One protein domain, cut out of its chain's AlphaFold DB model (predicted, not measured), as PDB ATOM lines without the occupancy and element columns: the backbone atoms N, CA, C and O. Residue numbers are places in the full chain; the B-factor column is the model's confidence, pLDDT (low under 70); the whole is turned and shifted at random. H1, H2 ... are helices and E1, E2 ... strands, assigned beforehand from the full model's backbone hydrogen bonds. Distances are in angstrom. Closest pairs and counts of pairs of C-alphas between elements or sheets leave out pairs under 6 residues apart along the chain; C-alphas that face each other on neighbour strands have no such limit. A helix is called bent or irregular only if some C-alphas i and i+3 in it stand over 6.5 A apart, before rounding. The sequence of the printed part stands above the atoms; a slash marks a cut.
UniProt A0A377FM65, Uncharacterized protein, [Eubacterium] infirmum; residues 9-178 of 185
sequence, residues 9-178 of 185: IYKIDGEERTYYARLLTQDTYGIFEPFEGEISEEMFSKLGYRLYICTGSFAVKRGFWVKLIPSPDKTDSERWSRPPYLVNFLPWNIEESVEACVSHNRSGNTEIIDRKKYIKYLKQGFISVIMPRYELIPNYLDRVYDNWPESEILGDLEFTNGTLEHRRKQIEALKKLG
ATOM      1  N   ILE A   9     144.219 133.197 136.626       96.94
ATOM      2  CA  ILE A   9     143.907 131.816 136.996       96.94
ATOM      3  C   ILE A   9     142.490 131.736 137.549       96.94
ATOM      4  O   ILE A   9     142.092 132.506 138.431       96.94
ATOM      5  N   TYR A  10     141.741 130.772 137.031       96.31
ATOM      6  CA  TYR A  10     140.352 130.521 137.371       96.31
ATOM      7  C   TYR A  10     140.195 129.133 137.973       96.31
ATOM      8  O   TYR A  10     140.813 128.175 137.511       96.31
ATOM      9  N   LYS A  11     139.339 129.043 138.986       95.69
ATOM     10  CA  LYS A  11     138.834 127.802 139.560       95.69
ATOM     11  C   LYS A  11     137.645 127.313 138.745       95.69
ATOM     12  O   LYS A  11     136.738 128.099 138.449       95.69
ATOM     13  N   ILE A  12     137.642 126.026 138.438       94.94
ATOM     14  CA  ILE A  12     136.532 125.308 137.822       94.94
ATOM     15  C   ILE A  12     136.207 124.149 138.760       94.94
ATOM     16  O   ILE A  12     137.058 123.298 138.990       94.94
ATOM     17  N   ASP A  13     135.011 124.133 139.329       93.44
ATOM     18  CA  ASP A  13     134.585 123.050 140.214       93.44
ATOM     19  C   ASP A  13     133.861 121.985 139.387       93.44
ATOM     20  O   ASP A  13     132.791 122.264 138.846       93.44
ATOM     21  N   GLY A  14     134.495 120.819 139.239       90.56
ATOM     22  CA  GLY A  14     133.872 119.593 138.741       90.56
ATOM     23  C   GLY A  14     133.179 118.819 139.853       90.56
ATOM     24  O   GLY A  14     133.208 119.212 141.022       90.56
ATOM     25  N   GLU A  15     132.542 117.721 139.470       88.12
ATOM     26  CA  GLU A  15     131.903 116.788 140.396       88.12
ATOM     27  C   GLU A  15     132.958 115.943 141.127       88.12
ATOM     28  O   GLU A  15     132.838 115.723 142.332       88.12
ATOM     29  N   GLU A  16     134.026 115.539 140.428       85.81
ATOM     30  CA  GLU A  16     135.082 114.674 140.970       85.81
ATOM     31  C   GLU A  16     136.205 115.475 141.641       85.81
ATOM     32  O   GLU A  16     136.796 115.038 142.633       85.81
ATOM     33  N   ARG A  17     136.547 116.651 141.092       91.69
ATOM     34  CA  ARG A  17     137.595 117.522 141.648       91.69
ATOM     35  C   ARG A  17     137.490 118.977 141.202       91.69
ATOM     36  O   ARG A  17     136.797 119.340 140.257       91.69
ATOM     37  N   THR A  18     138.278 119.824 141.856       94.12
ATOM     38  CA  THR A  18     138.539 121.188 141.392       94.12
ATOM     39  C   THR A  18     139.671 121.196 140.364       94.12
ATOM     40  O   THR A  18     140.748 120.647 140.596       94.12
ATOM     41  N   TYR A  19     139.455 121.917 139.268       95.38
ATOM     42  CA  TYR A  19     140.446 122.222 138.245       95.38
ATOM     43  C   TYR A  19     140.852 123.690 138.294       95.38
ATOM     44  O   TYR A  19     140.090 124.571 138.707       95.38
ATOM     45  N   TYR A  20     142.051 123.962 137.791       96.62
ATOM     46  CA  TYR A  20     142.578 125.311 137.669       96.62
ATOM     47  C   TYR A  20     142.961 125.576 136.225       96.62
ATOM     48  O   TYR A  20     143.617 124.756 135.583       96.62
ATOM     49  N   ALA A  21     142.563 126.737 135.722       95.94
ATOM     50  CA  ALA A  21     142.764 127.114 134.336       95.94
ATOM     51  C   ALA A  21     143.411 128.493 134.236       95.94
ATOM     52  O   ALA A  21     142.900 129.455 134.814       95.94
ATOM     53  N   ARG A  22     144.490 128.620 133.458       96.31
ATOM     54  CA  ARG A  22     145.010 129.930 133.051       96.31
ATOM     55  C   ARG A  22     144.348 130.364 131.749       96.31
ATOM     56  O   ARG A  22     144.364 129.616 130.774       96.31
ATOM     57  N   LEU A  23     143.798 131.577 131.718       95.50
ATOM     58  CA  LEU A  23     143.296 132.172 130.477       95.50
ATOM     59  C   LEU A  23     144.471 132.630 129.606       95.50
ATOM     60  O   LEU A  23     145.250 133.491 130.002       95.50
ATOM     61  N   LEU A  24     144.561 132.076 128.408       94.06
ATOM     62  CA  LEU A  24     145.507 132.427 127.357       94.06
ATOM     63  C   LEU A  24     144.809 133.293 126.293       94.06
ATOM     64  O   LEU A  24     143.601 133.532 126.328       94.06
ATOM     65  N   THR A  25     145.569 133.781 125.319       91.12
ATOM     66  CA  THR A  25     145.027 134.514 124.167       91.12
ATOM     67  C   THR A  25     143.980 133.689 123.409       91.12
ATOM     68  O   THR A  25     144.124 132.472 123.294       91.12
ATOM     69  N   GLN A  26     143.001 134.364 122.794       88.12
ATOM     70  CA  GLN A  26     141.935 133.751 121.982       88.12
ATOM     71  C   GLN A  26     141.046 132.775 122.754       88.12
ATOM     72  O   GLN A  26     140.756 131.684 122.269       88.12
ATOM     73  N   ASP A  27     140.637 133.156 123.966       89.44
ATOM     74  CA  ASP A  27     139.707 132.381 124.795       89.44
ATOM     75  C   ASP A  27     140.117 130.898 124.945       89.44
ATOM     76  O   ASP A  27     139.285 129.993 125.042       89.44
ATOM     77  N   THR A  28     141.433 130.662 124.932       91.06
ATOM     78  CA  THR A  28     142.045 129.356 125.165       91.06
ATOM     79  C   THR A  28     142.424 129.267 126.635       91.06
ATOM     80  O   THR A  28     142.934 130.224 127.206       91.06
ATOM     81  N   TYR A  29     142.204 128.117 127.251       93.50
ATOM     82  CA  TYR A  29     142.465 127.886 128.660       93.50
ATOM     83  C   TYR A  29     143.432 126.722 128.809       93.50
ATOM     84  O   TYR A  29     143.142 125.621 128.343       93.50
ATOM     85  N   GLY A  30     144.577 126.981 129.437       94.81
ATOM     86  CA  GLY A  30     145.505 125.934 129.853       94.81
ATOM     87  C   GLY A  30     145.056 125.382 131.199       94.81
ATOM     88  O   GLY A  30     145.079 126.112 132.190       94.81
ATOM     89  N   ILE A  31     144.622 124.125 131.230       95.00
ATOM     90  CA  ILE A  31     144.243 123.429 132.459       95.00
ATOM     91  C   ILE A  31     145.521 122.893 133.091       95.00
ATOM     92  O   ILE A  31     146.248 122.131 132.452       95.00
ATOM     93  N   PHE A  32     145.821 123.332 134.308       95.62
ATOM     94  CA  PHE A  32     147.035 122.938 135.020       95.62
ATOM     95  C   PHE A  32     147.059 121.446 135.321       95.62
ATOM     96  O   PHE A  32     146.012 120.817 135.401       95.62
ATOM     97  N   GLU A  33     148.260 120.903 135.493       92.56
ATOM     98  CA  GLU A  33     148.477 119.590 136.098       92.56
ATOM     99  C   GLU A  33     147.991 119.538 137.559       92.56
ATOM    100  O   GLU A  33     147.901 120.580 138.221       92.56
ATOM    101  N   PRO A  34     147.666 118.337 138.085       88.38
ATOM    102  CA  PRO A  34     147.264 118.208 139.477       88.38
ATOM    103  C   PRO A  34     148.437 118.583 140.381       88.38
ATOM    104  O   PRO A  34     149.591 118.277 140.082       88.38
ATOM    105  N   PHE A  35     148.135 119.229 141.500       90.81
ATOM    106  CA  PHE A  35     149.140 119.608 142.477       90.81
ATOM    107  C   PHE A  35     148.584 119.533 143.892       90.81
ATOM    108  O   PHE A  35     147.379 119.666 144.111       90.81
ATOM    109  N   GLU A  36     149.490 119.374 144.847       86.25
ATOM    110  CA  GLU A  36     149.210 119.499 146.270       86.25
ATOM    111  C   GLU A  36     149.951 120.725 146.804       86.25
ATOM    112  O   GLU A  36     151.115 120.953 146.468       86.25
ATOM    113  N   GLY A  37     149.277 121.539 147.617       86.31
ATOM    114  CA  GLY A  37     149.878 122.708 148.253       86.31
ATOM    115  C   GLY A  37     149.029 123.970 148.164       86.31
ATOM    116  O   GLY A  37     147.836 123.937 147.866       86.31
ATOM    117  N   GLU A  38     149.663 125.101 148.464       91.62
ATOM    118  CA  GLU A  38     149.003 126.401 148.517       91.62
ATOM    119  C   GLU A  38     148.779 126.993 147.119       91.62
ATOM    120  O   GLU A  38     149.659 126.993 146.252       91.62
ATOM    121  N   ILE A  39     147.587 127.551 146.916       93.69
ATOM    122  CA  ILE A  39     147.190 128.246 145.691       93.69
ATOM    123  C   ILE A  39     147.947 129.580 145.620       93.69
ATOM    124  O   ILE A  39     147.575 130.553 146.270       93.69
ATOM    125  N   SER A  40     148.997 129.639 144.799       93.44
ATOM    126  CA  SER A  40     149.799 130.850 144.587       93.44
ATOM    127  C   SER A  40     150.306 130.952 143.149       93.44
ATOM    128  O   SER A  40     150.486 129.942 142.467       93.44
ATOM    129  N   GLU A  41     150.579 132.174 142.678       92.94
ATOM    130  CA  GLU A  41     151.165 132.369 141.343       92.94
ATOM    131  C   GLU A  41     152.530 131.685 141.226       92.94
ATOM    132  O   GLU A  41     152.851 131.137 140.175       92.94
ATOM    133  N   GLU A  42     153.322 131.674 142.304       92.88
ATOM    134  CA  GLU A  42     154.618 131.000 142.316       92.88
ATOM    135  C   GLU A  42     154.461 129.501 142.039       92.88
ATOM    136  O   GLU A  42     155.181 128.961 141.196       92.88
ATOM    137  N   MET A  43     153.489 128.846 142.682       93.56
ATOM    138  CA  MET A  43     153.196 127.435 142.443       93.56
ATOM    139  C   MET A  43     152.771 127.199 140.990       93.56
ATOM    140  O   MET A  43     153.390 126.412 140.275       93.56
ATOM    141  N   PHE A  44     151.778 127.950 140.506       93.88
ATOM    142  CA  PHE A  44     151.274 127.793 139.140       93.88
ATOM    143  C   PHE A  44     152.293 128.141 138.056       93.88
ATOM    144  O   PHE A  44     152.210 127.607 136.956       93.88
ATOM    145  N   SER A  45     153.264 129.013 138.335       90.88
ATOM    146  CA  SER A  45     154.332 129.340 137.384       90.88
ATOM    147  C   SER A  45     155.286 128.171 137.112       90.88
ATOM    148  O   SER A  45     155.964 128.170 136.086       90.88
ATOM    149  N   LYS A  46     155.327 127.184 138.017       92.25
ATOM    150  CA  LYS A  46     156.167 125.982 137.919       92.25
ATOM    151  C   LYS A  46     155.403 124.776 137.359       92.25
ATOM    152  O   LYS A  46     156.036 123.797 136.976       92.25
ATOM    153  N   LEU A  47     154.069 124.840 137.319       93.56
ATOM    154  CA  LEU A  47     153.216 123.756 136.833       93.56
ATOM    155  C   LEU A  47     153.070 123.783 135.311       93.56
ATOM    156  O   LEU A  47     152.912 124.840 134.696       93.56
ATOM    157  N   GLY A  48     153.069 122.593 134.714       92.12
ATOM    158  CA  GLY A  48     152.668 122.410 133.327       92.12
ATOM    159  C   GLY A  48     151.153 122.524 133.147       92.12
ATOM    160  O   GLY A  48     150.374 122.517 134.104       92.12
ATOM    161  N   TYR A  49     150.734 122.593 131.885       93.56
ATOM    162  CA  TYR A  49     149.339 122.385 131.511       93.56
ATOM    163  C   TYR A  49     149.151 120.952 131.048       93.56
ATOM    164  O   TYR A  49     149.873 120.488 130.164       93.56
ATOM    165  N   ARG A  50     148.143 120.286 131.606       90.88
ATOM    166  CA  ARG A  50     147.738 118.952 131.183       90.88
ATOM    167  C   ARG A  50     146.908 118.991 129.902       90.88
ATOM    168  O   ARG A  50     147.077 118.132 129.046       90.88
ATOM    169  N   LEU A  51     146.023 119.981 129.771       91.06
ATOM    170  CA  LEU A  51     145.104 120.120 128.638       91.06
ATOM    171  C   LEU A  51     144.975 121.575 128.201       91.06
ATOM    172  O   LEU A  51     145.152 122.496 128.998       91.06
ATOM    173  N   TYR A  52     144.580 121.773 126.946       91.38
ATOM    174  CA  TYR A  52     144.186 123.073 126.421       91.38
ATOM    175  C   TYR A  52     142.778 122.977 125.846       91.38
ATOM    176  O   TYR A  52     142.500 122.110 125.020       91.38
ATOM    177  N   ILE A  53     141.897 123.888 126.260       88.06
ATOM    178  CA  ILE A  53     140.512 123.957 125.775       88.06
ATOM    179  C   ILE A  53     140.197 125.354 125.236       88.06
ATOM    180  O   ILE A  53     140.651 126.353 125.789       88.06
ATOM    181  N   CYS A  54     139.416 125.448 124.159       85.31
ATOM    182  CA  CYS A  54     139.097 126.711 123.485       85.31
ATOM    183  C   CYS A  54     137.581 126.939 123.418       85.31
ATOM    184  O   CYS A  54     136.950 126.707 122.392       85.31
ATOM    185  N   THR A  55     136.997 127.419 124.514       79.88
ATOM    186  CA  THR A  55     135.540 127.395 124.748       79.88
ATOM    187  C   THR A  55     134.870 128.782 124.760       79.88
ATOM    188  O   THR A  55     133.715 128.959 125.154       79.88
ATOM    189  N   GLY A  56     135.594 129.814 124.315       79.94
ATOM    190  CA  GLY A  56     135.112 131.194 124.369       79.94
ATOM    191  C   GLY A  56     135.160 131.792 125.784       79.94
ATOM    192  O   GLY A  56     135.421 131.122 126.778       79.94
ATOM    193  N   SER A  57     134.909 133.096 125.891       84.56
ATOM    194  CA  SER A  57     135.106 133.861 127.136       84.56
ATOM    195  C   SER A  57     133.904 133.900 128.083       84.56
ATOM    196  O   SER A  57     133.971 134.544 129.136       84.56
ATOM    197  N   PHE A  58     132.786 133.260 127.733       84.88
ATOM    198  CA  PHE A  58     131.526 133.412 128.466       84.88
ATOM    199  C   PHE A  58     131.583 132.873 129.894       84.88
ATOM    200  O   PHE A  58     131.112 133.575 130.791       84.88
ATOM    201  N   ALA A  59     132.207 131.712 130.119       85.38
ATOM    202  CA  ALA A  59     132.331 131.104 131.448       85.38
ATOM    203  C   ALA A  59     132.922 132.096 132.463       85.38
ATOM    204  O   ALA A  59     132.364 132.357 133.532       85.38
ATOM    205  N   VAL A  60     134.013 132.744 132.058       89.56
ATOM    206  CA  VAL A  60     134.718 133.739 132.862       89.56
ATOM    207  C   VAL A  60     133.958 135.062 132.924       89.56
ATOM    208  O   VAL A  60     133.750 135.602 134.009       89.56
ATOM    209  N   LYS A  61     133.506 135.610 131.787       88.69
ATOM    210  CA  LYS A  61     132.800 136.907 131.751       88.69
ATOM    211  C   LYS A  61     131.527 136.885 132.600       88.69
ATOM    212  O   LYS A  61     131.240 137.855 133.303       88.69
ATOM    213  N   ARG A  62     130.790 135.773 132.578       87.31
ATOM    214  CA  ARG A  62     129.560 135.580 133.360       87.31
ATOM    215  C   ARG A  62     129.817 135.143 134.804       87.31
ATOM    216  O   ARG A  62     128.919 135.288 135.624       87.31
ATOM    217  N   GLY A  63     131.049 134.762 135.145       87.44
ATOM    218  CA  GLY A  63     131.459 134.445 136.514       87.44
ATOM    219  C   GLY A  63     131.098 133.031 136.966       87.44
ATOM    220  O   GLY A  63     130.993 132.811 138.164       87.44
ATOM    221  N   PHE A  64     130.909 132.097 136.029       88.94
ATOM    222  CA  PHE A  64     130.774 130.671 136.346       88.94
ATOM    223  C   PHE A  64     132.084 130.105 136.883       88.94
ATOM    224  O   PHE A  64     132.078 129.256 137.765       88.94
ATOM    225  N   TRP A  65     133.209 130.601 136.368       92.81
ATOM    226  CA  TRP A  65     134.529 130.265 136.887       92.81
ATOM    227  C   TRP A  65     135.031 131.374 137.792       92.81
ATOM    228  O   TRP A  65     135.006 132.559 137.435       92.81
ATOM    229  N   VAL A  66     135.500 130.983 138.972       93.88
ATOM    230  CA  VAL A  66     135.927 131.927 140.001       93.88
ATOM    231  C   VAL A  66     137.360 132.339 139.710       93.88
ATOM    232  O   VAL A  66     138.262 131.508 139.720       93.88
ATOM    233  N   LYS A  67     137.596 133.629 139.459       95.44
ATOM    234  CA  LYS A  67     138.964 134.152 139.379       95.44
ATOM    235  C   LYS A  67     139.612 134.061 140.759       95.44
ATOM    236  O   LYS A  67     139.117 134.687 141.693       95.44
ATOM    237  N   LEU A  68     140.721 133.334 140.852       95.00
ATOM    238  CA  LEU A  68     141.495 133.197 142.085       95.00
ATOM    239  C   LEU A  68     142.682 134.150 142.107       95.00
ATOM    240  O   LEU A  68     142.860 134.893 143.066       95.00
ATOM    241  N   ILE A  69     143.474 134.144 141.034       95.25
ATOM    242  CA  ILE A  69     144.722 134.901 140.950       95.25
ATOM    243  C   ILE A  69     144.655 135.806 139.711       95.25
ATOM    244  O   ILE A  69     144.377 135.308 138.613       95.25
ATOM    245  N   PRO A  70     144.842 137.133 139.850       94.94
ATOM    246  CA  PRO A  70     144.983 138.017 138.698       94.94
ATOM    247  C   PRO A  70     146.228 137.703 137.887       94.94
ATOM    248  O   PRO A  70     147.188 137.124 138.379       94.94
ATOM    249  N   SER A  71     146.231 138.170 136.648       93.62
ATOM    250  CA  SER A  71     147.420 138.109 135.824       93.62
ATOM    251  C   SER A  71     148.539 138.956 136.438       93.62
ATOM    252  O   SER A  71     148.295 140.123 136.763       93.62
ATOM    253  N   PRO A  72     149.766 138.421 136.551       91.12
ATOM    254  CA  PRO A  72     150.932 139.205 136.957       91.12
ATOM    255  C   PRO A  72     151.199 140.384 136.014       91.12
ATOM    256  O   PRO A  72     151.607 141.452 136.458       91.12
ATOM    257  N   ASP A  73     150.935 140.189 134.720       91.81
ATOM    258  CA  ASP A  73     150.986 141.228 133.696       91.81
ATOM    259  C   ASP A  73     150.022 140.886 132.559       91.81
ATOM    260  O   ASP A  73     150.368 140.193 131.608       91.81
ATOM    261  N   LYS A  74     148.796 141.402 132.616       88.75
ATOM    262  CA  LYS A  74     147.773 141.158 131.584       88.75
ATOM    263  C   LYS A  74     148.114 141.712 130.192       88.75
ATOM    264  O   LYS A  74     147.359 141.442 129.259       88.75
ATOM    265  N   THR A  75     149.163 142.526 130.056       90.50
ATOM    266  CA  THR A  75     149.577 143.129 128.777       90.50
ATOM    267  C   THR A  75     150.620 142.300 128.032       90.50
ATOM    268  O   THR A  75     150.789 142.488 126.829       90.50
ATOM    269  N   ASP A  76     151.238 141.326 128.705       92.81
ATOM    270  CA  ASP A  76     152.207 140.401 128.118       92.81
ATOM    271  C   ASP A  76     151.516 139.331 127.251       92.81
ATOM    272  O   ASP A  76     151.241 138.200 127.662       92.81
ATOM    273  N   SER A  77     151.183 139.705 126.016       86.50
ATOM    274  CA  SER A  77     150.510 138.811 125.069       86.50
ATOM    275  C   SER A  77     151.366 137.623 124.627       86.50
ATOM    276  O   SER A  77     150.814 136.616 124.184       86.50
ATOM    277  N   GLU A  78     152.694 137.737 124.710       91.25
ATOM    278  CA  GLU A  78     153.602 136.664 124.309       91.25
ATOM    279  C   GLU A  78     153.613 135.557 125.362       91.25
ATOM    280  O   GLU A  78     153.385 134.389 125.028       91.25
ATOM    281  N   ARG A  79     153.756 135.924 126.640       91.56
ATOM    282  CA  ARG A  79     153.713 134.980 127.761       91.56
ATOM    283  C   ARG A  79     152.375 134.259 127.871       91.56
ATOM    284  O   ARG A  79     152.344 133.071 128.190       91.56
ATOM    285  N   TRP A  80     151.269 134.949 127.587       93.31
ATOM    286  CA  TRP A  80     149.923 134.360 127.620       93.31
ATOM    287  C   TRP A  80     149.466 133.801 126.280       93.31
ATOM    288  O   TRP A  80     148.281 133.504 126.113       93.31
ATOM    289  N   SER A  81     150.373 133.644 125.320       92.31
ATOM    290  CA  SER A  81     150.025 133.072 124.032       92.31
ATOM    291  C   SER A  81     149.530 131.636 124.193       92.31
ATOM    292  O   SER A  81     150.156 130.791 124.830       92.31
ATOM    293  N   ARG A  82     148.444 131.319 123.490       91.56
ATOM    294  CA  ARG A  82     148.013 129.934 123.270       91.56
ATOM    295  C   ARG A  82     149.090 129.115 122.529       91.56
ATOM    296  O   ARG A  82     149.983 129.696 121.881       91.56
ATOM    297  N   PRO A  83     148.988 127.775 122.542       91.81
ATOM    298  CA  PRO A  83     149.806 126.912 121.699       91.81
ATOM    299  C   PRO A  83     149.801 127.311 120.213       91.81
ATOM    300  O   PRO A  83     148.842 127.924 119.736       91.81
ATOM    301  N   PRO A  84     150.866 126.979 119.457       92.25
ATOM    302  CA  PRO A  84     150.973 127.340 118.042       92.25
ATOM    303  C   PRO A  84     149.836 126.754 117.195       92.25
ATOM    304  O   PRO A  84     149.402 127.388 116.235       92.25
ATOM    305  N   TYR A  85     149.338 125.582 117.588       93.25
ATOM    306  CA  TYR A  85     148.259 124.858 116.932       93.25
ATOM    307  C   TYR A  85     147.332 124.259 117.980       93.25
ATOM    308  O   TYR A  85     147.814 123.738 118.984       93.25
ATOM    309  N   LEU A  86     146.031 124.282 117.707       92.25
ATOM    310  CA  LEU A  86     145.064 123.393 118.347       92.25
ATOM    311  C   LEU A  86     144.467 122.479 117.279       92.25
ATOM    312  O   LEU A  86     143.981 122.973 116.264       92.25
ATOM    313  N   VAL A  87     144.522 121.169 117.481       92.62
ATOM    314  CA  VAL A  87     143.978 120.175 116.555       92.62
ATOM    315  C   VAL A  87     142.459 120.102 116.665       92.62
ATOM    316  O   VAL A  87     141.898 120.214 117.756       92.62
ATOM    317  N   ASN A  88     141.792 119.929 115.528       90.19
ATOM    318  CA  ASN A  88     140.373 119.618 115.487       90.19
ATOM    319  C   ASN A  88     140.217 118.097 115.524       90.19
ATOM    320  O   ASN A  88     140.580 117.423 114.564       90.19
ATOM    321  N   PHE A  89     139.708 117.574 116.635       87.50
ATOM    322  CA  PHE A  89     139.556 116.143 116.853       87.50
ATOM    323  C   PHE A  89     138.101 115.814 117.161       87.50
ATOM    324  O   PHE A  89     137.547 116.321 118.137       87.50
ATOM    325  N   LEU A  90     137.496 114.969 116.330       84.12
ATOM    326  CA  LEU A  90     136.121 114.519 116.492       84.12
ATOM    327  C   LEU A  90     136.143 113.102 117.085       84.12
ATOM    328  O   LEU A  90     136.477 112.160 116.363       84.12
ATOM    329  N   PRO A  91     135.792 112.913 118.370       78.44
ATOM    330  CA  PRO A  91     135.865 111.597 119.011       78.44
ATOM    331  C   PRO A  91     134.899 110.573 118.393       78.44
ATOM    332  O   PRO A  91     135.185 109.383 118.397       78.44
ATOM    333  N   TRP A  92     133.808 111.026 117.766       76.50
ATOM    334  CA  TRP A  92     132.884 110.174 117.007       76.50
ATOM    335  C   TRP A  92     133.367 109.842 115.582       76.50
ATOM    336  O   TRP A  92     132.686 109.124 114.852       76.50
ATOM    337  N   ASN A  93     134.496 110.399 115.132       82.19
ATOM    338  CA  ASN A  93     135.073 110.127 113.815       82.19
ATOM    339  C   ASN A  93     136.604 110.286 113.835       82.19
ATOM    340  O   ASN A  93     137.179 111.207 113.244       82.19
ATOM    341  N   ILE A  94     137.265 109.387 114.566       85.00
ATOM    342  CA  ILE A  94     138.709 109.425 114.829       85.00
ATOM    343  C   ILE A  94     139.495 109.232 113.540       85.00
ATOM    344  O   ILE A  94     140.459 109.955 113.305       85.00
ATOM    345  N   GLU A  95     139.090 108.261 112.716       85.06
ATOM    346  CA  GLU A  95     139.767 107.933 111.460       85.06
ATOM    347  C   GLU A  95     139.873 109.173 110.570       85.06
ATOM    348  O   GLU A  95     140.984 109.612 110.271       85.06
ATOM    349  N   GLU A  96     138.742 109.815 110.266       88.19
ATOM    350  CA  GLU A  96     138.728 111.013 109.427       88.19
ATOM    351  C   GLU A  96     139.472 112.182 110.083       88.19
ATOM    352  O   GLU A  96     140.210 112.895 109.408       88.19
ATOM    353  N   SER A  97     139.364 112.356 111.405       89.94
ATOM    354  CA  SER A  97     140.107 113.406 112.120       89.94
ATOM    355  C   SER A  97     141.624 113.231 111.973       89.94
ATOM    356  O   SER A  97     142.359 114.186 111.713       89.94
ATOM    357  N   VAL A  98     142.107 111.995 112.127       89.19
ATOM    358  CA  VAL A  98     143.529 111.645 112.016       89.19
ATOM    359  C   VAL A  98     144.014 111.695 110.566       89.19
ATOM    360  O   VAL A  98     145.190 111.976 110.338       89.19
ATOM    361  N   GLU A  99     143.152 111.435 109.586       91.19
ATOM    362  CA  GLU A  99     143.489 111.549 108.164       91.19
ATOM    363  C   GLU A  99     143.511 113.003 107.689       91.19
ATOM    364  O   GLU A  99     144.466 113.415 107.030       91.19
ATOM    365  N   ALA A 100     142.515 113.800 108.074       93.44
ATOM    366  CA  ALA A 100     142.383 115.187 107.647       93.44
ATOM    367  C   ALA A 100     143.429 116.113 108.290       93.44
ATOM    368  O   ALA A 100     143.781 117.135 107.703       93.44
ATOM    369  N   CYS A 101     143.933 115.768 109.484       94.69
ATOM    370  CA  CYS A 101     144.972 116.515 110.206       94.69
ATOM    371  C   CYS A 101     144.665 118.019 110.367       94.69
ATOM    372  O   CYS A 101     145.565 118.868 110.327       94.69
ATOM    373  N   VAL A 102     143.385 118.356 110.535       95.38
ATOM    374  CA  VAL A 102     142.913 119.742 110.618       95.38
ATOM    375  C   VAL A 102     143.306 120.358 111.957       95.38
ATOM    376  O   VAL A 102     143.174 119.754 113.020       95.38
ATOM    377  N   SER A 103     143.775 121.597 111.923       94.19
ATOM    378  CA  SER A 103     144.158 122.365 113.103       94.19
ATOM    379  C   SER A 103     143.852 123.849 112.925       94.19
ATOM    380  O   SER A 103     143.556 124.300 111.823       94.19
ATOM    381  N   HIS A 104     143.947 124.615 114.007       92.06
ATOM    382  CA  HIS A 104     143.818 126.068 114.002       92.06
ATOM    383  C   HIS A 104     145.099 126.710 114.521       92.06
ATOM    384  O   HIS A 104     145.553 126.397 115.628       92.06
ATOM    385  N   ASN A 105     145.677 127.625 113.747       91.50
ATOM    386  CA  ASN A 105     146.881 128.350 114.144       91.50
ATOM    387  C   ASN A 105     146.571 129.452 115.185       91.50
ATOM    388  O   ASN A 105     145.429 129.630 115.616       91.50
ATOM    389  N   ARG A 106     147.585 130.212 115.615       89.62
ATOM    390  CA  ARG A 106     147.425 131.348 116.553       89.62
ATOM    391  C   ARG A 106     146.634 132.531 116.004       89.62
ATOM    392  O   ARG A 106     146.301 133.415 116.776       89.62
ATOM    393  N   SER A 107     146.336 132.573 114.714       87.06
ATOM    394  CA  SER A 107     145.462 133.585 114.110       87.06
ATOM    395  C   SER A 107     144.011 133.108 114.011       87.06
ATOM    396  O   SER A 107     143.164 133.855 113.539       87.06
ATOM    397  N   GLY A 108     143.717 131.876 114.447       83.69
ATOM    398  CA  GLY A 108     142.405 131.245 114.296       83.69
ATOM    399  C   GLY A 108     142.152 130.662 112.902       83.69
ATOM    400  O   GLY A 108     141.068 130.136 112.655       83.69
ATOM    401  N   ASN A 109     143.135 130.710 111.998       90.19
ATOM    402  CA  ASN A 109     142.986 130.159 110.654       90.19
ATOM    403  C   ASN A 109     143.100 128.639 110.688       90.19
ATOM    404  O   ASN A 109     143.961 128.083 111.375       90.19
ATOM    405  N   THR A 110     142.250 127.987 109.902       93.50
ATOM    406  CA  THR A 110     142.302 126.545 109.678       93.50
ATOM    407  C   THR A 110     143.523 126.186 108.832       93.50
ATOM    408  O   THR A 110     143.729 126.754 107.762       93.50
ATOM    409  N   GLU A 111     144.311 125.221 109.294       94.62
ATOM    410  CA  GLU A 111     145.484 124.681 108.610       94.62
ATOM    411  C   GLU A 111     145.492 123.152 108.685       94.62
ATOM    412  O   GLU A 111     145.188 122.568 109.727       94.62
ATOM    413  N   ILE A 112     145.905 122.507 107.594       96.25
ATOM    414  CA  ILE A 112     146.232 121.078 107.580       96.25
ATOM    415  C   ILE A 112     147.713 120.949 107.925       96.25
ATOM    416  O   ILE A 112     148.565 121.527 107.246       96.25
ATOM    417  N   ILE A 113     148.020 120.210 108.986       96.06
ATOM    418  CA  ILE A 113     149.396 120.014 109.455       96.06
ATOM    419  C   ILE A 113     149.887 118.596 109.176       96.06
ATOM    420  O   ILE A 113     149.111 117.684 108.913       96.06
ATOM    421  N   ASP A 114     151.203 118.403 109.256       96.00
ATOM    422  CA  ASP A 114     151.806 117.073 109.171       96.00
ATOM    423  C   ASP A 114     151.200 116.106 110.207       96.00
ATOM    424  O   ASP A 114     150.997 116.462 111.371       96.00
ATOM    425  N   ARG A 115     150.977 114.852 109.799       94.00
ATOM    426  CA  ARG A 115     150.329 113.831 110.632       94.00
ATOM    427  C   ARG A 115     151.087 113.534 111.924       94.00
ATOM    428  O   ARG A 115     150.457 113.346 112.963       94.00
ATOM    429  N   LYS A 116     152.427 113.512 111.915       94.06
ATOM    430  CA  LYS A 116     153.209 113.294 113.149       94.06
ATOM    431  C   LYS A 116     153.018 114.464 114.108       94.06
ATOM    432  O   LYS A 116     152.864 114.253 115.310       94.06
ATOM    433  N   LYS A 117     152.996 115.689 113.578       95.00
ATOM    434  CA  LYS A 117     152.723 116.906 114.353       95.00
ATOM    435  C   LYS A 117     151.301 116.902 114.923       95.00
ATOM    436  O   LYS A 117     151.136 117.181 116.107       95.00
ATOM    437  N   TYR A 118     150.310 116.523 114.117       94.31
ATOM    438  CA  TYR A 118     148.916 116.375 114.537       94.31
ATOM    439  C   TYR A 118     148.775 115.381 115.691       94.31
ATOM    440  O   TYR A 118     148.271 115.741 116.751       94.31
ATOM    441  N   ILE A 119     149.299 114.160 115.531       91.69
ATOM    442  CA  ILE A 119     149.231 113.115 116.564       91.69
ATOM    443  C   ILE A 119     149.937 113.570 117.844       91.69
ATOM    444  O   ILE A 119     149.424 113.351 118.939       91.69
ATOM    445  N   LYS A 120     151.094 114.236 117.726       92.00
ATOM    446  CA  LYS A 120     151.798 114.796 118.885       92.00
ATOM    447  C   LYS A 120     150.914 115.781 119.652       92.00
ATOM    448  O   LYS A 120     150.796 115.662 120.864       92.00
ATOM    449  N   TYR A 121     150.292 116.733 118.961       92.00
ATOM    450  CA  TYR A 121     149.432 117.734 119.593       92.00
ATOM    451  C   TYR A 121     148.140 117.148 120.156       92.00
ATOM    452  O   TYR A 121     147.728 117.543 121.244       92.00
ATOM    453  N   LEU A 122     147.557 116.155 119.481       89.56
ATOM    454  CA  LEU A 122     146.420 115.403 119.998       89.56
ATOM    455  C   LEU A 122     146.759 114.745 121.344       89.56
ATOM    456  O   LEU A 122     146.027 114.928 122.312       89.56
ATOM    457  N   LYS A 123     147.903 114.051 121.427       86.75
ATOM    458  CA  LYS A 123     148.385 113.409 122.663       86.75
ATOM    459  C   LYS A 123     148.705 114.403 123.778       86.75
ATOM    460  O   LYS A 123     148.570 114.069 124.945       86.75
ATOM    461  N   GLN A 124     149.118 115.617 123.426       86.81
ATOM    462  CA  GLN A 124     149.394 116.695 124.381       86.81
ATOM    463  C   GLN A 124     148.137 117.473 124.804       86.81
ATOM    464  O   GLN A 124     148.250 118.449 125.541       86.81
ATOM    465  N   GLY A 125     146.951 117.099 124.312       87.19
ATOM    466  CA  GLY A 125     145.700 117.764 124.666       87.19
ATOM    467  C   GLY A 125     145.523 119.149 124.045       87.19
ATOM    468  O   GLY A 125     144.791 119.975 124.585       87.19
ATOM    469  N   PHE A 126     146.198 119.444 122.929       90.50
ATOM    470  CA  PHE A 126     146.105 120.738 122.245       90.50
ATOM    471  C   PHE A 126     144.852 120.755 121.366       90.50
ATOM    472  O   PHE A 126     144.964 120.692 120.147       90.50
ATOM    473  N   ILE A 127     143.658 120.796 121.958       87.44
ATOM    474  CA  ILE A 127     142.414 120.511 121.230       87.44
ATOM    475  C   ILE A 127     141.590 121.780 121.045       87.44
ATOM    476  O   ILE A 127     141.417 122.595 121.954       87.44
ATOM    477  N   SER A 128     141.034 121.940 119.851       85.56
ATOM    478  CA  SER A 128     140.087 123.004 119.544       85.56
ATOM    479  C   SER A 128     138.671 122.578 119.926       85.56
ATOM    480  O   SER A 128     137.882 122.178 119.074       85.56
ATOM    481  N   VAL A 129     138.345 122.644 121.217       75.62
ATOM    482  CA  VAL A 129     137.017 122.252 121.708       75.62
ATOM    483  C   VAL A 129     136.084 123.455 121.786       75.62
ATOM    484  O   VAL A 129     136.089 124.176 122.781       75.62
ATOM    485  N   ILE A 130     135.239 123.645 120.774       70.25
ATOM    486  CA  ILE A 130     134.190 124.671 120.813       70.25
ATOM    487  C   ILE A 130     132.977 124.100 121.557       70.25
ATOM    488  O   ILE A 130     132.138 123.427 120.961       70.25
ATOM    489  N   MET A 131     132.865 124.374 122.860       71.94
ATOM    490  CA  MET A 131     131.665 124.039 123.634       71.94
ATOM    491  C   MET A 131     130.779 125.278 123.807       71.94
ATOM    492  O   MET A 131     131.080 126.134 124.634       71.94
ATOM    493  N   PRO A 132     129.646 125.399 123.089       66.31
ATOM    494  CA  PRO A 132     128.754 126.551 123.246       66.31
ATOM    495  C   PRO A 132     128.071 126.605 124.625       66.31
ATOM    496  O   PRO A 132     127.610 127.668 125.037       66.31
ATOM    497  N   ARG A 133     128.013 125.474 125.344       83.00
ATOM    498  CA  ARG A 133     127.512 125.363 126.721       83.00
ATOM    499  C   ARG A 133     128.690 125.224 127.676       83.00
ATOM    500  O   ARG A 133     129.117 124.111 127.978       83.00
ATOM    501  N   TYR A 134     129.237 126.352 128.120       81.62
ATOM    502  CA  TYR A 134     130.383 126.363 129.031       81.62
ATOM    503  C   TYR A 134     130.073 125.714 130.391       81.62
ATOM    504  O   TYR A 134     130.988 125.331 131.115       81.62
ATOM    505  N   GLU A 135     128.793 125.560 130.730       85.88
ATOM    506  CA  GLU A 135     128.310 124.847 131.912       85.88
ATOM    507  C   GLU A 135     128.675 123.356 131.899       85.88
ATOM    508  O   GLU A 135     128.715 122.744 132.957       85.88
ATOM    509  N   LEU A 136     128.962 122.773 130.728       87.00
ATOM    510  CA  LEU A 136     129.340 121.361 130.593       87.00
ATOM    511  C   LEU A 136     130.840 121.108 130.751       87.00
ATOM    512  O   LEU A 136     131.269 119.959 130.778       87.00
ATOM    513  N   ILE A 137     131.649 122.169 130.815       88.69
ATOM    514  CA  ILE A 137     133.104 122.032 130.877       88.69
ATOM    515  C   ILE A 137     133.568 121.288 132.134       88.69
ATOM    516  O   ILE A 137     134.465 120.465 131.982       88.69
ATOM    517  N   PRO A 138     133.010 121.513 133.340       90.62
ATOM    518  CA  PRO A 138     133.414 120.737 134.509       90.62
ATOM    519  C   PRO A 138     133.233 119.229 134.291       90.62
ATOM    520  O   PRO A 138     134.213 118.501 134.362       90.62
ATOM    521  N   ASN A 139     132.047 118.790 133.859       87.88
ATOM    522  CA  ASN A 139     131.766 117.377 133.576       87.88
ATOM    523  C   ASN A 139     132.643 116.821 132.442       87.88
ATOM    524  O   ASN A 139     133.053 115.663 132.473       87.88
ATOM    525  N   TYR A 140     132.958 117.641 131.433       86.44
ATOM    526  CA  TYR A 140     133.936 117.267 130.412       86.44
ATOM    527  C   TYR A 140     135.318 117.026 131.031       86.44
ATOM    528  O   TYR A 140     135.943 116.016 130.727       86.44
ATOM    529  N   LEU A 141     135.791 117.911 131.914       89.94
ATOM    530  CA  LEU A 141     137.073 117.739 132.601       89.94
ATOM    531  C   LEU A 141     137.066 116.513 133.523       89.94
ATOM    532  O   LEU A 141     138.038 115.762 133.486       89.94
ATOM    533  N   ASP A 142     135.987 116.261 134.272       89.56
ATOM    534  CA  ASP A 142     135.828 115.051 135.101       89.56
ATOM    535  C   ASP A 142     136.011 113.780 134.273       89.56
ATOM    536  O   ASP A 142     136.750 112.878 134.664       89.56
ATOM    537  N   ARG A 143     135.426 113.747 133.071       84.38
ATOM    538  CA  ARG A 143     135.592 112.625 132.149       84.38
ATOM    539  C   ARG A 143     137.016 112.529 131.622       84.38
ATOM    540  O   ARG A 143     137.591 111.443 131.623       84.38
ATOM    541  N   VAL A 144     137.574 113.627 131.110       84.81
ATOM    542  CA  VAL A 144     138.730 113.516 130.214       84.81
ATOM    543  C   VAL A 144     140.092 113.725 130.850       84.81
ATOM    544  O   VAL A 144     141.097 113.283 130.296       84.81
ATOM    545  N   TYR A 145     140.146 114.420 131.980       88.44
ATOM    546  CA  TYR A 145     141.366 115.047 132.470       88.44
ATOM    547  C   TYR A 145     142.513 114.076 132.761       88.44
ATOM    548  O   TYR A 145     143.663 114.409 132.481       88.44
ATOM    549  N   ASP A 146     142.237 112.893 133.308       84.94
ATOM    550  CA  ASP A 146     143.305 111.971 133.711       84.94
ATOM    551  C   ASP A 146     143.883 111.162 132.548       84.94
ATOM    552  O   ASP A 146     145.100 110.990 132.489       84.94
ATOM    553  N   ASN A 147     143.041 110.741 131.600       78.75
ATOM    554  CA  ASN A 147     143.417 109.775 130.561       78.75
ATOM    555  C   ASN A 147     143.174 110.299 129.136       78.75
ATOM    556  O   ASN A 147     142.831 109.532 128.243       78.75
ATOM    557  N   TRP A 148     143.306 111.603 128.886       79.25
ATOM    558  CA  TRP A 148     143.129 112.146 127.532       79.25
ATOM    559  C   TRP A 148     144.134 111.538 126.526       79.25
ATOM    560  O   TRP A 148     145.318 111.413 126.847       79.25
ATOM    561  N   PRO A 149     143.735 111.263 125.264       72.44
ATOM    562  CA  PRO A 149     142.383 111.313 124.700       72.44
ATOM    563  C   PRO A 149     141.592 110.019 124.914       72.44
ATOM    564  O   PRO A 149     140.437 109.958 124.504       72.44
ATOM    565  N   GLU A 150     142.198 108.990 125.508       73.94
ATOM    566  CA  GLU A 150     141.558 107.694 125.735       73.94
ATOM    567  C   GLU A 150     140.234 107.868 126.470       73.94
ATOM    568  O   GLU A 150     139.222 107.408 125.985       73.94
ATOM    569  N   SER A 151     140.180 108.620 127.561       71.88
ATOM    570  CA  SER A 151     138.943 108.896 128.304       71.88
ATOM    571  C   SER A 151     137.807 109.508 127.471       71.88
ATOM    572  O   SER A 151     136.647 109.153 127.669       71.88
ATOM    573  N   GLU A 152     138.116 110.407 126.533       72.38
ATOM    574  CA  GLU A 152     137.117 111.025 125.649       72.38
ATOM    575  C   GLU A 152     136.635 110.056 124.570       72.38
ATOM    576  O   GLU A 152     135.489 110.120 124.134       72.38
ATOM    577  N   ILE A 153     137.516 109.160 124.131       65.06
ATOM    578  CA  ILE A 153     137.244 108.238 123.034       65.06
ATOM    579  C   ILE A 153     136.619 106.921 123.536       65.06
ATOM    580  O   ILE A 153     135.668 106.401 122.960       65.06
ATOM    581  N   LEU A 154     137.192 106.362 124.596       59.28
ATOM    582  CA  LEU A 154     136.885 105.073 125.210       59.28
ATOM    583  C   LEU A 154     135.687 105.174 126.155       59.28
ATOM    584  O   LEU A 154     134.854 104.268 126.176       59.28
ATOM    585  N   GLY A 155     135.547 106.304 126.859       55.94
ATOM    586  CA  GLY A 155     134.367 106.602 127.678       55.94
ATOM    587  C   GLY A 155     133.065 106.648 126.869       55.94
ATOM    588  O   GLY A 155     131.987 106.608 127.452       55.94
ATOM    589  N   ASP A 156     133.171 106.687 125.534       50.94
ATOM    590  CA  ASP A 156     132.058 106.674 124.589       50.94
ATOM    591  C   ASP A 156     132.050 105.427 123.676       50.94
ATOM    592  O   ASP A 156     131.114 105.242 122.910       50.94
ATOM    593  N   LEU A 157     133.016 104.499 123.724       52.81
ATOM    594  CA  LEU A 157     132.935 103.289 122.875       52.81
ATOM    595  C   LEU A 157     131.795 102.341 123.293       52.81
ATOM    596  O   LEU A 157     131.269 101.607 122.454       52.81
ATOM    597  N   GLU A 158     131.355 102.411 124.552       47.38
ATOM    598  CA  GLU A 158     130.139 101.739 125.032       47.38
ATOM    599  C   GLU A 158     128.839 102.491 124.667       47.38
ATOM    600  O   GLU A 158     127.781 101.865 124.586       47.38
ATOM    601  N   PHE A 159     128.902 103.801 124.378       48.81
ATOM    602  CA  PHE A 159     127.737 104.675 124.128       48.81
ATOM    603  C   PHE A 159     127.665 105.289 122.717       48.81
ATOM    604  O   PHE A 159     126.655 105.903 122.355       48.81
ATOM    605  N   THR A 160     128.668 105.053 121.869       52.03
ATOM    606  CA  THR A 160     128.688 105.458 120.463       52.03
ATOM    607  C   THR A 160     127.666 104.625 119.705       52.03
ATOM    608  O   THR A 160     127.918 103.528 119.197       52.03
ATOM    609  N   ASN A 161     126.459 105.183 119.648       56.66
ATOM    610  CA  ASN A 161     125.392 104.841 118.724       56.66
ATOM    611  C   ASN A 161     125.956 104.781 117.295       56.66
ATOM    612  O   ASN A 161     126.023 105.781 116.585       56.66
ATOM    613  N   GLY A 162     126.387 103.595 116.880       63.69
ATOM    614  CA  GLY A 162     127.028 103.360 115.597       63.69
ATOM    615  C   GLY A 162     126.933 101.896 115.197       63.69
ATOM    616  O   GLY A 162     126.703 101.005 116.021       63.69
ATOM    617  N   THR A 163     127.083 101.628 113.902       79.81
ATOM    618  CA  THR A 163     127.102 100.256 113.389       79.81
ATOM    619  C   THR A 163     128.330  99.505 113.913       79.81
ATOM    620  O   THR A 163     129.341 100.103 114.287       79.81
ATOM    621  N   LEU A 164     128.280  98.169 113.897       81.94
ATOM    622  CA  LEU A 164     129.437  97.333 114.238       81.94
ATOM    623  C   LEU A 164     130.678  97.698 113.403       81.94
ATOM    624  O   LEU A 164     131.796  97.680 113.909       81.94
ATOM    625  N   GLU A 165     130.475  98.051 112.132       82.81
ATOM    626  CA  GLU A 165     131.542  98.504 111.240       82.81
ATOM    627  C   GLU A 165     132.171  99.815 111.721       82.81
ATOM    628  O   GLU A 165     133.394  99.926 111.766       82.81
ATOM    629  N   HIS A 166     131.350 100.789 112.125       79.88
ATOM    630  CA  HIS A 166     131.839 102.059 112.648       79.88
ATOM    631  C   HIS A 166     132.688 101.852 113.908       79.88
ATOM    632  O   HIS A 166     133.806 102.358 113.972       79.88
ATOM    633  N   ARG A 167     132.214 101.037 114.862       78.31
ATOM    634  CA  ARG A 167     132.983 100.710 116.075       78.31
ATOM    635  C   ARG A 167     134.338 100.083 115.748       78.31
ATOM    636  O   ARG A 167     135.353 100.513 116.286       78.31
ATOM    637  N   ARG A 168     134.380  99.132 114.806       83.19
ATOM    638  CA  ARG A 168     135.642  98.526 114.342       83.19
ATOM    639  C   ARG A 168     136.610  99.568 113.779       83.19
ATOM    640  O   ARG A 168     137.789  99.518 114.108       83.19
ATOM    641  N   LYS A 169     136.131 100.529 112.980       83.44
ATOM    642  CA  LYS A 169     136.977 101.612 112.442       83.44
ATOM    643  C   LYS A 169     137.552 102.502 113.546       83.44
ATOM    644  O   LYS A 169     138.742 102.809 113.499       83.44
ATOM    645  N   GLN A 170     136.758 102.855 114.562       80.00
ATOM    646  CA  GLN A 170     137.246 103.640 115.706       80.00
ATOM    647  C   GLN A 170     138.332 102.886 116.496       80.00
ATOM    648  O   GLN A 170     139.395 103.445 116.765       80.00
ATOM    649  N   ILE A 171     138.106 101.599 116.795       81.38
ATOM    650  CA  ILE A 171     139.071 100.733 117.498       81.38
ATOM    651  C   ILE A 171     140.381 100.615 116.703       81.38
ATOM    652  O   ILE A 171     141.466 100.799 117.252       81.38
ATOM    653  N   GLU A 172     140.307 100.376 115.393       84.62
ATOM    654  CA  GLU A 172     141.500 100.297 114.543       84.62
ATOM    655  C   GLU A 172     142.251 101.635 114.449       84.62
ATOM    656  O   GLU A 172     143.485 101.663 114.434       84.62
ATOM    657  N   ALA A 173     141.540 102.766 114.421       83.94
ATOM    658  CA  ALA A 173     142.163 104.086 114.445       83.94
ATOM    659  C   ALA A 173     142.920 104.337 115.762       83.94
ATOM    660  O   ALA A 173     144.051 104.826 115.736       83.94
ATOM    661  N   LEU A 174     142.347 103.938 116.899       81.00
ATOM    662  CA  LEU A 174     142.993 104.011 118.212       81.00
ATOM    663  C   LEU A 174     144.254 103.151 118.304       81.00
ATOM    664  O   LEU A 174     145.297 103.646 118.740       81.00
ATOM    665  N   LYS A 175     144.205 101.906 117.816       85.12
ATOM    666  CA  LYS A 175     145.398 101.045 117.733       85.12
ATOM    667  C   LYS A 175     146.508 101.707 116.932       85.12
ATOM    668  O   LYS A 175     147.658 101.729 117.363       85.12
ATOM    669  N   LYS A 176     146.173 102.311 115.785       85.81
ATOM    670  CA  LYS A 176     147.139 103.048 114.947       85.81
ATOM    671  C   LYS A 176     147.733 104.266 115.662       85.81
ATOM    672  O   LYS A 176     148.850 104.668 115.341       85.81
ATOM    673  N   LEU A 177     147.017 104.857 116.619       84.19
ATOM    674  CA  LEU A 177     147.527 105.927 117.481       84.19
ATOM    675  C   LEU A 177     148.392 105.400 118.646       84.19
ATOM    676  O   LEU A 177     149.077 106.198 119.297       84.19
ATOM    677  N   GLY A 178     148.433 104.083 118.855       84.81
ATOM    678  CA  GLY A 178     149.239 103.405 119.871       84.81
ATOM    679  C   GLY A 178     148.547 103.274 121.227       84.81
ATOM    680  O   GLY A 178     149.247 103.238 122.235       84.81
TER     681      GLY A 178
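Overview. This is residues 9 to 178 of the 185 residues of an uncharacterized protein of [Eubacterium] infirmum (UniProt A0A377FM65). Two lobes sit end to end: the first is a strongly twisted sheet of five strands, E4 E3 E2 E1 E5, with helix H5 packed on it beside E1 and E2 and the short helices H1 and H2 at its margins; the second is a small sheet, E6 E7 E8, with H4 across E6 and E7. H3 and H7 continue the second lobe to the far end, and H6 lies between H5 and H7. The printed part has 170 residues, with seven named helices and eight strands in the order E1 E2 E3 H1 E4 H2 E5 E6 H3 E7 E8 H4 H5 H6 H7; both sheets are antiparallel, in the orders E4 E3 E2 E1 E5 and E6 E7 E8. The class is mixed, helices and strands; the whole is compact, with a radius of gyration of the C-alphas of 16.6 A, and only just elongated, spanning 51 by 34 by 28 A.

Along the chain. Find C-alpha 9 at (143.907, 131.816, 136.996), where E1, residues 9 to 13, begins. Next come E2, residues 18 to 24 and 19.3 A long, and E3, residues 28 to 32. H1 is residues 41 to 46, E4 residues 49 to 54 and 13.7 A long, H2 residues 58 to 62, and E5 residues 66 to 69. Past a long link you reach E6, residues 85 to 87, at C-alpha 85 (148.259, 124.858, 116.932). Read on through H3, residues 94 to 100, E7, residues 102 to 105, E8, residues 110 to 112, and H4, residues 115 to 123, 12.2 A long. H5, residues 134 to 144, 15.4 A, is irregular: C-alphas 135 and 138 are 7.0 A apart. After H6, residues 150 to 154, H7 runs 20.3 A from residue 164 to 177, ending at C-alpha 177 (147.527, 105.927, 117.481).

Arrangement. Begin with E1, E2 and E3, a meander, each strand the antiparallel neighbour of the one before; E1 and E2 are a hairpin, with N 10 and O 21 at 2.8 A, and so are E2 and E3, with N 24 and O 28 at 2.7 A. At one edge E4 is antiparallel to E3, with N 29 and O 53 at 2.8 A; at the other E5 is antiparallel to E1, with N 11 and O 66 at 2.8 A. H1 only grazes this sheet with residues 41 to 45, and H2 with residues 59 to 60. H5 and this sheet make two layers, a helix on one face of a sheet; its height over the sheet is 6.7 A. H2 and H5 only just touch, with 3 pairs of C-alphas within 8 A, the closest those of Ala 59 and Tyr 134, 5.7 A apart. In the second sheet look for N 104 and O 86, 2.8 A, between E6 and E7, and N 103 and O 111, 2.8 A, in the hairpin E7 and E8. H4 is over E6 and E7 at a height over the sheet of 8.8 A, across the strands at 80 degrees to E6 on the local plane. H3 touches H4 at a steep tilt of 41 degrees, opposite ways, the closest C-alphas being those of Val 98 and Arg 115, 7.3 A apart. H7, with residues 169 to 174 alone, touches H3 at Glu 95 and Ala 173, their closest C-alphas, 5.4 A apart. H6 touches H5 only at the corner, closest at C-alphas Val 144 and Ser 151, 5.0 A apart, and is near H7. Every O i to N i+4 pair is within hydrogen-bond range in H2, H3, H4, H6 and H7, against 1 of 2 in H1 and 5 of 7 in H5.

Size, cuts and confidence. The two C-alphas farthest apart are those of Asp 73 and Leu 164, 52.6 A. The printed part has no cut, and its one long link is residues 70 to 84, between E5 and E6. The mean pLDDT of the printed part is 86.6; look for values under 70 at residue 132 and at residues 153 to 162.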